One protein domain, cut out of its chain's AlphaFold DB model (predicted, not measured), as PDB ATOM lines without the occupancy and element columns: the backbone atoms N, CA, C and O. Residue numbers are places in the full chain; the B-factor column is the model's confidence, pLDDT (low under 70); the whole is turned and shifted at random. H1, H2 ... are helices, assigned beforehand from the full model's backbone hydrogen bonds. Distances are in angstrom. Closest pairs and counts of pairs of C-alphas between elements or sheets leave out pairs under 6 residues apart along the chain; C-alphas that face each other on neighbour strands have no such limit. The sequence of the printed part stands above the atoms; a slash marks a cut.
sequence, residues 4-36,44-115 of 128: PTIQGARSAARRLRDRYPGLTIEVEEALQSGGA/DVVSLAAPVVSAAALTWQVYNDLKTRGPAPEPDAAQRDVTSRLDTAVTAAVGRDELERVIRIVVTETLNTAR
ATOM      1  N   PRO A   4      19.639  49.842  17.947       79.88
ATOM      2  CA  PRO A   4      21.104  49.751  17.943       79.88
ATOM      3  C   PRO A   4      21.674  48.718  18.915       79.88
ATOM      4  O   PRO A   4      22.641  48.035  18.589       79.88
ATOM      5  N   THR A   5      21.039  48.540  20.076       78.06
ATOM      6  CA  THR A   5      21.403  47.476  21.025       78.06
ATOM      7  C   THR A   5      21.165  46.098  20.408       78.06
ATOM      8  O   THR A   5      22.051  45.248  20.438       78.06
ATOM      9  N   ILE A   6      19.983  45.886  19.817       82.62
ATOM     10  CA  ILE A   6      19.585  44.595  19.236       82.62
ATOM     11  C   ILE A   6      20.511  44.215  18.076       82.62
ATOM     12  O   ILE A   6      21.034  43.103  18.039       82.62
ATOM     13  N   GLN A   7      20.734  45.127  17.130       85.44
ATOM     14  CA  GLN A   7      21.556  44.830  15.956       85.44
ATOM     15  C   GLN A   7      23.047  44.765  16.292       85.44
ATOM     16  O   GLN A   7      23.729  43.877  15.794       85.44
ATOM     17  N   GLY A   8      23.546  45.622  17.191       80.94
ATOM     18  CA  GLY A   8      24.932  45.551  17.655       80.94
ATOM     19  C   GLY A   8      25.250  44.217  18.333       80.94
ATOM     20  O   GLY A   8      26.244  43.576  17.996       80.94
ATOM     21  N   ALA A   9      24.358  43.737  19.209       82.06
ATOM     22  CA  ALA A   9      24.496  42.428  19.847       82.06
ATOM     23  C   ALA A   9      24.478  41.278  18.823       82.06
ATOM     24  O   ALA A   9      25.318  40.379  18.885       82.06
ATOM     25  N   ARG A  10      23.571  41.323  17.838       86.31
ATOM     26  CA  ARG A  10      23.497  40.329  16.752       86.31
ATOM     27  C   ARG A  10      24.756  40.300  15.893       86.31
ATOM     28  O   ARG A  10      25.281  39.221  15.615       86.31
ATOM     29  N   SER A  11      25.238  41.462  15.463       86.31
ATOM     30  CA  SER A  11      26.438  41.575  14.633       86.31
ATOM     31  C   SER A  11      27.678  41.084  15.377       86.31
ATOM     32  O   SER A  11      28.451  40.297  14.828       86.31
ATOM     33  N   ALA A  12      27.815  41.437  16.659       83.56
ATOM     34  CA  ALA A  12      28.890  40.932  17.505       83.56
ATOM     35  C   ALA A  12      28.832  39.404  17.668       83.56
ATOM     36  O   ALA A  12      29.845  38.729  17.476       83.56
ATOM     37  N   ALA A  13      27.649  38.840  17.937       86.56
ATOM     38  CA  ALA A  13      27.468  37.393  18.067       86.56
ATOM     39  C   ALA A  13      27.842  36.644  16.778       86.56
ATOM     40  O   ALA A  13      28.554  35.642  16.823       86.56
ATOM     41  N   ARG A  14      27.446  37.172  15.610       87.25
ATOM     42  CA  ARG A  14      27.824  36.605  14.304       87.25
ATOM     43  C   ARG A  14      29.332  36.599  14.090       87.25
ATOM     44  O   ARG A  14      29.857  35.621  13.565       87.25
ATOM     45  N   ARG A  15      30.019  37.666  14.503       84.12
ATOM     46  CA  ARG A  15      31.476  37.804  14.375       84.12
ATOM     47  C   ARG A  15      32.246  36.889  15.329       84.12
ATOM     48  O   ARG A  15      33.378  36.520  15.044       84.12
ATOM     49  N   LEU A  16      31.621  36.512  16.441       83.44
ATOM     50  CA  LEU A  16      32.183  35.638  17.469       83.44
ATOM     51  C   LEU A  16      31.803  34.154  17.299       83.44
ATOM     52  O   LEU A  16      32.348  33.311  18.012       83.44
ATOM     53  N   ARG A  17      30.914  33.807  16.355       84.69
ATOM     54  CA  ARG A  17      30.346  32.449  16.226       84.69
ATOM     55  C   ARG A  17      31.386  31.349  16.012       84.69
ATOM     56  O   ARG A  17      31.176  30.232  16.463       84.69
ATOM     57  N   ASP A  18      32.480  31.660  15.314       80.62
ATOM     58  CA  ASP A  18      33.502  30.667  14.963       80.62
ATOM     59  C   ASP A  18      34.288  30.228  16.209       80.62
ATOM     60  O   ASP A  18      34.870  29.148  16.241       80.62
ATOM     61  N   ARG A  19      34.281  31.068  17.252       78.38
ATOM     62  CA  ARG A  19      34.949  30.829  18.533       78.38
ATOM     63  C   ARG A  19      33.988  30.376  19.629       78.38
ATOM     64  O   ARG A  19      34.397  29.631  20.511       78.38
ATOM     65  N   TYR A  20      32.728  30.796  19.543       79.62
ATOM     66  CA  TYR A  20      31.669  30.440  20.484       79.62
ATOM     67  C   TYR A  20      30.474  29.853  19.725       79.62
ATOM     68  O   TYR A  20      29.530  30.579  19.378       79.62
ATOM     69  N   PRO A  21      30.507  28.538  19.438       76.50
ATOM     70  CA  PRO A  21      29.387  27.855  18.810       76.50
ATOM     71  C   PRO A  21      28.173  27.950  19.739       76.50
ATOM     72  O   PRO A  21      28.250  27.553  20.892       76.50
ATOM     73  N   GLY A  22      27.061  28.502  19.252       80.31
ATOM     74  CA  GLY A  22      25.839  28.691  20.049       80.31
ATOM     75  C   GLY A  22      25.604  30.120  20.546       80.31
ATOM     76  O   GLY A  22      24.454  30.477  20.798       80.31
ATOM     77  N   LEU A  23      26.624  30.990  20.540       80.56
ATOM     78  CA  LEU A  23      26.502  32.369  21.038       80.56
ATOM     79  C   LEU A  23      25.404  33.175  20.331       80.56
ATOM     80  O   LEU A  23      24.706  33.964  20.959       80.56
ATOM     81  N   THR A  24      25.216  32.964  19.027       83.88
ATOM     82  CA  THR A  24      24.134  33.615  18.273       83.88
ATOM     83  C   THR A  24      22.761  33.262  18.842       83.88
ATOM     84  O   THR A  24      21.913  34.139  18.949       83.88
ATOM     85  N   ILE A  25      22.543  32.000  19.224       83.50
ATOM     86  CA  ILE A  25      21.268  31.535  19.783       83.50
ATOM     87  C   ILE A  25      21.086  32.134  21.175       83.50
ATOM     88  O   ILE A  25      20.070  32.774  21.425       83.50
ATOM     89  N   GLU A  26      22.098  32.021  22.036       80.62
ATOM     90  CA  GLU A  26      22.051  32.561  23.397       80.62
ATOM     91  C   GLU A  26      21.817  34.083  23.425       80.62
ATOM     92  O   GLU A  26      21.109  34.593  24.293       80.62
ATOM     93  N   VAL A  27      22.377  34.829  22.464       82.06
ATOM     94  CA  VAL A  27      22.151  36.277  22.339       82.06
ATOM     95  C   VAL A  27      20.714  36.581  21.931       82.06
ATOM     96  O   VAL A  27      20.097  37.437  22.556       82.06
ATOM     97  N   GLU A  28      20.145  35.893  20.938       83.31
ATOM     98  CA  GLU A  28      18.729  36.081  20.565       83.31
ATOM     99  C   GLU A  28      17.798  35.820  21.748       83.31
ATOM    100  O   GLU A  28      16.882  36.585  22.044       83.31
ATOM    101  N   GLU A  29      18.090  34.753  22.467       81.88
ATOM    102  CA  GLU A  29      17.415  34.339  23.675       81.88
ATOM    103  C   GLU A  29      17.498  35.381  24.811       81.88
ATOM    104  O   GLU A  29      16.491  35.713  25.451       81.88
ATOM    105  N   ALA A  30      18.683  35.953  25.036       77.75
ATOM    106  CA  ALA A  30      18.897  37.032  25.994       77.75
ATOM    107  C   ALA A  30      18.169  38.322  25.573       77.75
ATOM    108  O   ALA A  30      17.525  38.967  26.410       77.75
ATOM    109  N   LEU A  31      18.189  38.666  24.280       80.56
ATOM    110  CA  LEU A  31      17.466  39.810  23.716       80.56
ATOM    111  C   LEU A  31      15.947  39.665  23.915       80.56
ATOM    112  O   LEU A  31      15.293  40.619  24.343       80.56
ATOM    113  N   GLN A  32      15.395  38.471  23.672       79.06
ATOM    114  CA  GLN A  32      13.972  38.160  23.871       79.06
ATOM    115  C   GLN A  32      13.548  38.249  25.340       79.06
ATOM    116  O   GLN A  32      12.453  38.719  25.640       79.06
ATOM    117  N   SER A  33      14.425  37.852  26.266       72.38
ATOM    118  CA  SER A  33      14.168  37.942  27.711       72.38
ATOM    119  C   SER A  33      14.312  39.350  28.304       72.38
ATOM    120  O   SER A  33      14.141  39.539  29.507       72.38
ATOM    121  N   GLY A  34      14.668  40.354  27.495       64.12
ATOM    122  CA  GLY A  34      14.898  41.710  27.992       64.12
ATOM    123  C   GLY A  34      16.193  41.871  28.798       64.12
ATOM    124  O   GLY A  34      16.304  42.834  29.550       64.12
ATOM    125  N   GLY A  35      17.158  40.954  28.664       57.41
ATOM    126  CA  GLY A  35      18.407  40.957  29.440       57.41
ATOM    127  C   GLY A  35      18.280  40.397  30.864       57.41
ATOM    128  O   GLY A  35      19.268  40.364  31.592       57.41
ATOM    129  N   ALA A  36      17.094  39.926  31.263       51.84
ATOM    130  CA  ALA A  36      16.829  39.347  32.576       51.84
ATOM    131  C   ALA A  36      16.644  37.822  32.477       51.84
ATOM    132  O   ALA A  36      15.548  37.301  32.681       51.84
ATOM    133  N   ASP A  44      25.961  26.200  29.962       45.75
ATOM    134  CA  ASP A  44      27.344  26.212  30.411       45.75
ATOM    135  C   ASP A  44      27.548  27.263  31.508       45.75
ATOM    136  O   ASP A  44      26.922  28.322  31.521       45.75
ATOM    137  N   VAL A  45      28.490  26.991  32.412       46.09
ATOM    138  CA  VAL A  45      28.807  27.792  33.614       46.09
ATOM    139  C   VAL A  45      29.316  29.214  33.268       46.09
ATOM    140  O   VAL A  45      29.575  30.027  34.153       46.09
ATOM    141  N   VAL A  46      29.436  29.550  31.978       57.00
ATOM    142  CA  VAL A  46      29.976  30.814  31.462       57.00
ATOM    143  C   VAL A  46      29.250  31.222  30.173       57.00
ATOM    144  O   VAL A  46      29.747  30.993  29.073       57.00
ATOM    145  N   SER A  47      28.075  31.847  30.266       67.69
ATOM    146  CA  SER A  47      27.434  32.405  29.065       67.69
ATOM    147  C   SER A  47      27.903  33.824  28.777       67.69
ATOM    148  O   SER A  47      27.832  34.725  29.617       67.69
ATOM    149  N   LEU A  48      28.344  34.026  27.536       69.38
ATOM    150  CA  LEU A  48      28.760  35.315  26.989       69.38
ATOM    151  C   LEU A  48      27.587  36.169  26.494       69.38
ATOM    152  O   LEU A  48      27.769  37.357  26.229       69.38
ATOM    153  N   ALA A  49      26.378  35.613  26.400       68.31
ATOM    154  CA  ALA A  49      25.235  36.324  25.841       68.31
ATOM    155  C   ALA A  49      24.768  37.504  26.698       68.31
ATOM    156  O   ALA A  49      24.574  38.602  26.174       68.31
ATOM    157  N   ALA A  50      24.631  37.322  28.014       71.19
ATOM    158  CA  ALA A  50      24.289  38.428  28.908       71.19
ATOM    159  C   ALA A  50      25.367  39.529  28.929       71.19
ATOM    160  O   ALA A  50      25.001  40.696  28.780       71.19
ATOM    161  N   PRO A  51      26.674  39.212  29.029       71.12
ATOM    162  CA  PRO A  51      27.751  40.180  28.825       71.12
ATOM    163  C   PRO A  51      27.630  40.969  27.515       71.12
ATOM    164  O   PRO A  51      27.708  42.196  27.537       71.12
ATOM    165  N   VAL A  52      27.382  40.293  26.389       76.31
ATOM    166  CA  VAL A  52      27.236  40.920  25.064       76.31
ATOM    167  C   VAL A  52      26.034  41.866  25.015       76.31
ATOM    168  O   VAL A  52      26.167  43.008  24.575       76.31
ATOM    169  N   VAL A  53      24.866  41.431  25.493       74.44
ATOM    170  CA  VAL A  53      23.647  42.256  25.485       74.44
ATOM    171  C   VAL A  53      23.789  43.458  26.423       74.44
ATOM    172  O   VAL A  53      23.449  44.578  26.039       74.44
ATOM    173  N   SER A  54      24.345  43.256  27.620       75.19
ATOM    174  CA  SER A  54      24.609  44.325  28.590       75.19
ATOM    175  C   SER A  54      25.621  45.345  28.061       75.19
ATOM    176  O   SER A  54      25.390  46.549  28.174       75.19
ATOM    177  N   ALA A  55      26.705  44.893  27.420       76.38
ATOM    178  CA  ALA A  55      27.697  45.764  26.792       76.38
ATOM    179  C   ALA A  55      27.094  46.596  25.647       76.38
ATOM    180  O   ALA A  55      27.344  47.801  25.565       76.38
ATOM    181  N   ALA A  56      26.254  45.994  24.801       76.38
ATOM    182  CA  ALA A  56      25.561  46.700  23.724       76.38
ATOM    183  C   ALA A  56      24.584  47.757  24.271       76.38
ATOM    184  O   ALA A  56      24.562  48.896  23.795       76.38
ATOM    185  N   ALA A  57      23.809  47.409  25.303       78.75
ATOM    186  CA  ALA A  57      22.865  48.327  25.939       78.75
ATOM    187  C   ALA A  57      23.583  49.521  26.583       78.75
ATOM    188  O   ALA A  57      23.177  50.670  26.391       78.75
ATOM    189  N   LEU A  58      24.681  49.256  27.294       77.44
ATOM    190  CA  LEU A  58      25.496  50.282  27.929       77.44
ATOM    191  C   LEU A  58      26.180  51.186  26.897       77.44
ATOM    192  O   LEU A  58      26.155  52.403  27.048       77.44
ATOM    193  N   THR A  59      26.708  50.618  25.808       78.31
ATOM    194  CA  THR A  59      27.288  51.394  24.698       78.31
ATOM    195  C   THR A  59      26.266  52.368  24.118       78.31
ATOM    196  O   THR A  59      26.569  53.542  23.905       78.31
ATOM    197  N   TRP A  60      25.028  51.914  23.902       78.12
ATOM    198  CA  TRP A  60      23.955  52.784  23.429       78.12
ATOM    199  C   TRP A  60      23.598  53.879  24.439       78.12
ATOM    200  O   TRP A  60      23.355  55.023  24.047       78.12
ATOM    201  N   GLN A  61      23.571  53.562  25.735       78.88
ATOM    202  CA  GLN A  61      23.310  54.554  26.776       78.88
ATOM    203  C   GLN A  61      24.400  55.635  26.800       78.88
ATOM    204  O   GLN A  61      24.076  56.816  26.724       78.88
ATOM    205  N   VAL A  62      25.676  55.237  26.778       74.50
ATOM    206  CA  VAL A  62      26.826  56.153  26.694       74.50
ATOM    207  C   VAL A  62      26.752  57.021  25.435       74.50
ATOM    208  O   VAL A  62      26.949  58.232  25.510       74.50
ATOM    209  N   TYR A  63      26.406  56.439  24.282       74.69
ATOM    210  CA  TYR A  63      26.221  57.192  23.040       74.69
ATOM    211  C   TYR A  63      25.139  58.277  23.163       74.69
ATOM    212  O   TYR A  63      25.360  59.404  22.724       74.69
ATOM    213  N   ASN A  64      23.989  57.981  23.779       75.38
ATOM    214  CA  ASN A  64      22.925  58.978  23.961       75.38
ATOM    215  C   ASN A  64      23.280  60.042  25.000       75.38
ATOM    216  O   ASN A  64      23.047  61.230  24.764       75.38
ATOM    217  N   ASP A  65      23.872  59.638  26.122       71.44
ATOM    218  CA  ASP A  65      24.318  60.561  27.166       71.44
ATOM    219  C   ASP A  65      25.364  61.544  26.626       71.44
ATOM    220  O   ASP A  65      25.377  62.712  27.007       71.44
ATOM    221  N   LEU A  66      26.215  61.104  25.698       69.75
ATOM    222  CA  LEU A  66      27.230  61.960  25.089       69.75
ATOM    223  C   LEU A  66      26.691  62.778  23.919       69.75
ATOM    224  O   LEU A  66      26.964  63.972  23.867       69.75
ATOM    225  N   LYS A  67      25.831  62.212  23.062       68.19
ATOM    226  CA  LYS A  67      25.132  62.965  22.005       68.19
ATOM    227  C   LYS A  67      24.344  64.157  22.563       68.19
ATOM    228  O   LYS A  67      24.209  65.174  21.892       68.19
ATOM    229  N   THR A  68      23.812  64.036  23.779       66.62
ATOM    230  CA  THR A  68      23.080  65.121  24.455       66.62
ATOM    231  C   THR A  68      23.987  66.153  25.132       66.62
ATOM    232  O   THR A  68      23.518  67.246  25.440       66.62
ATOM    233  N   ARG A  69      25.275  65.844  25.351       62.00
ATOM    234  CA  ARG A  69      26.234  66.683  26.096       62.00
ATOM    235  C   ARG A  69      27.401  67.226  25.257       62.00
ATOM    236  O   ARG A  69      28.135  68.070  25.763       62.00
ATOM    237  N   GLY A  70      27.592  66.782  24.011       62.47
ATOM    238  CA  GLY A  70      28.706  67.212  23.156       62.47
ATOM    239  C   GLY A  70      28.939  66.319  21.922       62.47
ATOM    240  O   GLY A  70      28.062  65.532  21.561       62.47
ATOM    241  N   PRO A  71      30.095  66.450  21.233       55.84
ATOM    242  CA  PRO A  71      30.433  65.614  20.078       55.84
ATOM    243  C   PRO A  71      30.538  64.125  20.455       55.84
ATOM    244  O   PRO A  71      30.799  63.776  21.606       55.84
ATOM    245  N   ALA A  72      30.288  63.251  19.474       55.88
ATOM    246  CA  ALA A  72      30.144  61.808  19.669       55.88
ATOM    247  C   ALA A  72      31.355  61.164  20.387       55.88
ATOM    248  O   ALA A  72      32.491  61.563  20.122       55.88
ATOM    249  N   PRO A  73      31.133  60.156  21.258       58.72
ATOM    250  CA  PRO A  73      32.202  59.486  21.996       58.72
ATOM    251  C   PRO A  73      33.278  58.892  21.094       58.72
ATOM    252  O   PRO A  73      32.958  58.210  20.116       58.72
ATOM    253  N   GLU A  74      34.537  59.023  21.513       63.78
ATOM    254  CA  GLU A  74      35.598  58.144  21.032       63.78
ATOM    255  C   GLU A  74      35.320  56.692  21.474       63.78
ATOM    256  O   GLU A  74      34.990  56.457  22.645       63.78
ATOM    257  N   PRO A  75      35.466  55.703  20.572       65.19
ATOM    258  CA  PRO A  75      35.216  54.287  20.854       65.19
ATOM    259  C   PRO A  75      35.960  53.759  22.090       65.19
ATOM    260  O   PRO A  75      35.413  52.955  22.846       65.19
ATOM    261  N   ASP A  76      37.173  54.258  22.337       65.12
ATOM    262  CA  ASP A  76      38.009  53.872  23.477       65.12
ATOM    263  C   ASP A  76      37.409  54.265  24.835       65.12
ATOM    264  O   ASP A  76      37.539  53.525  25.814       65.12
ATOM    265  N   ALA A  77      36.713  55.403  24.915       66.44
ATOM    266  CA  ALA A  77      36.079  55.850  26.154       66.44
ATOM    267  C   ALA A  77      34.875  54.966  26.515       66.44
ATOM    268  O   ALA A  77      34.743  54.534  27.662       66.44
ATOM    269  N   ALA A  78      34.042  54.632  25.521       66.44
ATOM    270  CA  ALA A  78      32.927  53.702  25.697       66.44
ATOM    271  C   ALA A  78      33.426  52.295  26.062       66.44
ATOM    272  O   ALA A  78      32.884  51.665  26.967       66.44
ATOM    273  N   GLN A  79      34.507  51.826  25.429       69.56
ATOM    274  CA  GLN A  79      35.112  50.531  25.739       69.56
ATOM    275  C   GLN A  79      35.594  50.448  27.194       69.56
ATOM    276  O   GLN A  79      35.331  49.448  27.869       69.56
ATOM    277  N   ARG A  80      36.275  51.482  27.704       68.62
ATOM    278  CA  ARG A  80      36.763  51.505  29.094       68.62
ATOM    279  C   ARG A  80      35.627  51.518  30.114       68.62
ATOM    280  O   ARG A  80      35.691  50.765  31.083       68.62
ATOM    281  N   ASP A  81      34.589  52.323  29.890       66.94
ATOM    282  CA  ASP A  81      33.431  52.392  30.793       66.94
ATOM    283  C   ASP A  81      32.655  51.064  30.808       66.94
ATOM    284  O   ASP A  81      32.322  50.551  31.874       66.94
ATOM    285  N   VAL A  82      32.468  50.431  29.642       67.88
ATOM    286  CA  VAL A  82      31.831  49.107  29.540       67.88
ATOM    287  C   VAL A  82      32.656  48.023  30.234       67.88
ATOM    288  O   VAL A  82      32.101  47.220  30.982       67.88
ATOM    289  N   THR A  83      33.978  48.028  30.051       67.62
ATOM    290  CA  THR A  83      34.884  47.072  30.710       67.62
ATOM    291  C   THR A  83      34.862  47.232  32.227       67.62
ATOM    292  O   THR A  83      34.839  46.239  32.943       67.62
ATOM    293  N   SER A  84      34.805  48.469  32.729       65.81
ATOM    294  CA  SER A  84      34.751  48.735  34.170       65.81
ATOM    295  C   SER A  84      33.420  48.349  34.821       65.81
ATOM    296  O   SER A  84      33.387  48.173  36.038       65.81
ATOM    297  N   ARG A  85      32.326  48.278  34.054       64.44
ATOM    298  CA  ARG A  85      30.982  47.953  34.563       64.44
ATOM    299  C   ARG A  85      30.596  46.484  34.382       64.44
ATOM    300  O   ARG A  85      29.564  46.078  34.913       64.44
ATOM    301  N   LEU A  86      31.381  45.695  33.645       64.50
ATOM    302  CA  LEU A  86      31.154  44.256  33.513       64.50
ATOM    303  C   LEU A  86      31.650  43.493  34.752       64.50
ATOM    304  O   LEU A  86      32.689  43.808  35.324       64.50
ATOM    305  N   ASP A  87      30.890  42.472  35.144       61.03
ATOM    306  CA  ASP A  87      31.092  41.705  36.374       61.03
ATOM    307  C   ASP A  87      32.418  40.910  36.393       61.03
ATOM    308  O   ASP A  87      32.829  40.284  35.406       61.03
ATOM    309  N   THR A  88      33.083  40.890  37.550       56.56
ATOM    310  CA  THR A  88      34.349  40.176  37.781       56.56
ATOM    311  C   THR A  88      34.221  38.662  37.559       56.56
ATOM    312  O   THR A  88      35.185  38.029  37.128       56.56
ATOM    313  N   ALA A  89      33.043  38.071  37.788       53.09
ATOM    314  CA  ALA A  89      32.789  36.647  37.566       53.09
ATOM    315  C   ALA A  89      32.890  36.260  36.080       53.09
ATOM    316  O   ALA A  89      33.419  35.199  35.754       53.09
ATOM    317  N   VAL A  90      32.480  37.147  35.167       57.97
ATOM    318  CA  VAL A  90      32.633  36.953  33.712       57.97
ATOM    319  C   VAL A  90      34.108  37.039  33.312       57.97
ATOM    320  O   VAL A  90      34.593  36.251  32.499       57.97
ATOM    321  N   THR A  91      34.845  37.961  33.939       59.72
ATOM    322  CA  THR A  91      36.288  38.138  33.716       59.72
ATOM    323  C   THR A  91      37.081  36.900  34.134       59.72
ATOM    324  O   THR A  91      37.990  36.481  33.417       59.72
ATOM    325  N   ALA A  92      36.726  36.289  35.269       59.06
ATOM    326  CA  ALA A  92      37.376  35.078  35.770       59.06
ATOM    327  C   ALA A  92      37.153  33.863  34.853       59.06
ATOM    328  O   ALA A  92      38.010  32.990  34.761       59.06
ATOM    329  N   ALA A  93      36.014  33.826  34.172       62.41
ATOM    330  CA  ALA A  93      35.572  32.688  33.392       62.41
ATOM    331  C   ALA A  93      36.070  32.679  31.935       62.41
ATOM    332  O   ALA A  93      36.382  31.625  31.386       62.41
ATOM    333  N   VAL A  94      36.155  33.855  31.308       65.25
ATOM    334  CA  VAL A  94      36.547  34.017  29.895       65.25
ATOM    335  C   VAL A  94      38.017  34.438  29.767       65.25
ATOM    336  O   VAL A  94      38.642  34.247  28.726       65.25
ATOM    337  N   GLY A  95      38.595  34.970  30.848       71.06
ATOM    338  CA  GLY A  95      39.900  35.616  30.847       71.06
ATOM    339  C   GLY A  95      39.794  37.084  30.432       71.06
ATOM    340  O   GLY A  95      39.008  37.458  29.561       71.06
ATOM    341  N   ARG A  96      40.603  37.936  31.067       72.88
ATOM    342  CA  ARG A  96      40.541  39.395  30.897       72.88
ATOM    343  C   ARG A  96      40.786  39.846  29.457       72.88
ATOM    344  O   ARG A  96      39.995  40.622  28.934       72.88
ATOM    345  N   ASP A  97      41.824  39.325  28.806       75.81
ATOM    346  CA  ASP A  97      42.173  39.705  27.429       75.81
ATOM    347  C   ASP A  97      41.078  39.335  26.422       75.81
ATOM    348  O   ASP A  97      40.808  40.056  25.458       75.81
ATOM    349  N   GLU A  98      40.426  38.195  26.642       77.19
ATOM    350  CA  GLU A  98      39.351  37.727  25.776       77.19
ATOM    351  C   GLU A  98      38.065  38.519  26.025       77.19
ATOM    352  O   GLU A  98      37.388  38.904  25.070       77.19
ATOM    353  N   LEU A  99      37.772  38.861  27.283       75.62
ATOM    354  CA  LEU A  99      36.657  39.737  27.618       75.62
ATOM    355  C   LEU A  99      36.829  41.132  27.001       75.62
ATOM    356  O   LEU A  99      35.900  41.645  26.381       75.62
ATOM    357  N   GLU A 100      38.021  41.722  27.098       78.75
ATOM    358  CA  GLU A 100      38.329  43.014  26.474       78.75
ATOM    359  C   GLU A 100      38.153  42.957  24.945       78.75
ATOM    360  O   GLU A 100      37.589  43.876  24.340       78.75
ATOM    361  N   ARG A 101      38.550  41.847  24.306       82.00
ATOM    362  CA  ARG A 101      38.326  41.621  22.870       82.00
ATOM    363  C   ARG A 101      36.839  41.544  22.523       82.00
ATOM    364  O   ARG A 101      36.430  42.171  21.542       82.00
ATOM    365  N   VAL A 102      36.050  40.796  23.296       81.25
ATOM    366  CA  VAL A 102      34.596  40.671  23.107       81.25
ATOM    367  C   VAL A 102      33.925  42.034  23.259       81.25
ATOM    368  O   VAL A 102      33.188  42.449  22.365       81.25
ATOM    369  N   ILE A 103      34.235  42.774  24.327       80.12
ATOM    370  CA  ILE A 103      33.676  44.109  24.581       80.12
ATOM    371  C   ILE A 103      33.991  45.059  23.429       80.12
ATOM    372  O   ILE A 103      33.088  45.726  22.926       80.12
ATOM    373  N   ARG A 104      35.244  45.095  22.959       83.81
ATOM    374  CA  ARG A 104      35.638  45.942  21.826       83.81
ATOM    375  C   ARG A 104      34.809  45.655  20.575       83.81
ATOM    376  O   ARG A 104      34.385  46.591  19.894       83.81
ATOM    377  N   ILE A 105      34.571  44.378  20.267       84.81
ATOM    378  CA  ILE A 105      33.738  43.981  19.123       84.81
ATOM    379  C   ILE A 105      32.305  44.483  19.321       84.81
ATOM    380  O   ILE A 105      31.768  45.129  18.428       84.81
ATOM    381  N   VAL A 106      31.710  44.254  20.493       83.44
ATOM    382  CA  VAL A 106      30.335  44.688  20.787       83.44
ATOM    383  C   VAL A 106      30.183  46.203  20.665       83.44
ATOM    384  O   VAL A 106      29.288  46.668  19.965       83.44
ATOM    385  N   VAL A 107      31.086  46.971  21.282       81.88
ATOM    386  CA  VAL A 107      31.085  48.439  21.217       81.88
ATOM    387  C   VAL A 107      31.146  48.911  19.765       81.88
ATOM    388  O   VAL A 107      30.341  49.742  19.346       81.88
ATOM    389  N   THR A 108      32.063  48.343  18.979       85.44
ATOM    390  CA  THR A 108      32.248  48.703  17.567       85.44
ATOM    391  C   THR A 108      30.981  48.444  16.752       85.44
ATOM    392  O   THR A 108      30.505  49.330  16.046       85.44
ATOM    393  N   GLU A 109      30.394  47.252  16.870       83.44
ATOM    394  CA  GLU A 109      29.208  46.865  16.096       83.44
ATOM    395  C   GLU A 109      27.955  47.663  16.514       83.44
ATOM    396  O   GLU A 109      27.151  48.074  15.667       83.44
ATOM    397  N   THR A 110      27.798  47.965  17.808       80.12
ATOM    398  CA  THR A 110      26.715  48.832  18.298       80.12
ATOM    399  C   THR A 110      26.857  50.263  17.776       80.12
ATOM    400  O   THR A 110      25.869  50.839  17.315       80.12
ATOM    401  N   LEU A 111      28.065  50.837  17.796       82.06
ATOM    402  CA  LEU A 111      28.310  52.183  17.268       82.06
ATOM    403  C   LEU A 111      28.136  52.251  15.745       82.06
ATOM    404  O   LEU A 111      27.576  53.227  15.248       82.06
ATOM    405  N   ASN A 112      28.542  51.214  15.009       81.25
ATOM    406  CA  ASN A 112      28.312  51.123  13.565       81.25
ATOM    407  C   ASN A 112      26.821  51.101  13.223       81.25
ATOM    408  O   ASN A 112      26.411  51.735  12.261       81.25
ATOM    409  N   THR A 113      26.001  50.432  14.038       79.69
ATOM    410  CA  THR A 113      24.541  50.462  13.861       79.69
ATOM    411  C   THR A 113      23.950  51.831  14.226       79.69
ATOM    412  O   THR A 113      22.967  52.276  13.639       79.69
ATOM    413  N   ALA A 114      24.515  52.500  15.234       73.75
ATOM    414  CA  ALA A 114      24.067  53.818  15.677       73.75
ATOM    415  C   ALA A 114      24.430  54.943  14.693       73.75
ATOM    416  O   ALA A 114      23.758  55.980  14.677       73.75
ATOM    417  N   ARG A 115      25.489  54.756  13.898       71.19
ATOM    418  CA  ARG A 115      25.845  55.662  12.811       71.19
ATOM    419  C   ARG A 115      24.772  55.505  11.725       71.19
ATOM    420  O   ARG A 115      24.554  54.384  11.272       71.19
TER     421      ARG A 115
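What this domain is: This is residues 4 to 36 and 44 to 115 of the 128 residues of an uncharacterized protein of Streptomyces sp. Root1310 (UniProt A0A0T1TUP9). Two long helices, H3 and H6, cross each other as the core, with H1 packed on both of them at one side and H4 packed on both at the other. H2 folds back beside H1 as a helical hairpin and also packs on the first residues of H3, while the short H5 makes a corner near the first residues of H6. The printed part has 105 residues, with six named helices in the order H1 to H6 and no named strand; its class is all helix. It is compact, with a radius of gyration of the C-alphas of 12.9 A, and elongated, spanning 42 by 25 by 25 A.

Where its parts are: H1 is residues 4 to 16, 17.9 A from first to last C-alpha, and begins with C-alpha 4 at (21.104, 49.751, 17.943). H2 is residues 23 to 32, 14.1 A long. H3, residues 49 to 67, is 26.9 A long and begins with C-alpha 49 at (25.235, 36.324, 25.841). H4 is residues 75 to 85, 15.7 A long, and H5 is residues 88 to 94, 10.2 A long. H6, residues 96 to 114, is 26.7 A long and ends with C-alpha 114 at (24.067, 53.818, 15.677).

How they stand to each other: H3 is the hub, touching four other helices. It touches H6 at a steep tilt of 52 degrees, the same way, with the closest C-alphas, those of Thr 59 and Val 107, 5.9 A apart. With residues 52 to 60 alone H3 touches H1, closest at the C-alphas of Thr 5 and Ala 56, 5.0 A. With residues 49 to 53 alone it touches H2, closest at the C-alphas of Val 27 and Ala 49, 4.7 A. With residues 55 to 62 alone it touches H4, closest at the C-alphas of Ala 55 and Val 82, 6.0 A. H1 and H2 form a hairpin at a shallow tilt of 17 degrees, opposite ways, with the C-alphas of Ala 13 and Thr 24 closest at 5.0 A. H1 touches H6 at a steep tilt of 47 degrees, opposite ways, and the C-alphas of Gly 8 and Thr 110 come to 3.8 A. H6 touches H4 with residues 100 to 108 alone, closest at the C-alphas of Gln 79 and Arg 104, 6.1 A. H5 touches no helix; it is close to H6 but not clearly touching, about perpendicular at 83 degrees, with the closest C-alphas, those of Thr 91 and Leu 99, 6.3 A apart. H1 and H4 are apart. In H1, H2, H3, H4, H5 and H6 every O i to N i+4 pair is within hydrogen-bond range.

The domain as a whole: The two C-alphas farthest apart, those of Asp 44 and Gly 70, are 41.7 A apart. Residues 37 to 43 are not printed, and C-alphas 36 and 44 are 17.0 A apart across this cut, which lies in the link from H2 to H3. Of the links that are printed whole, none is long. The mean pLDDT of the printed part is 73.2, and it is under 70 at residues 34 to 36, 44 to 49 and 66 to 94.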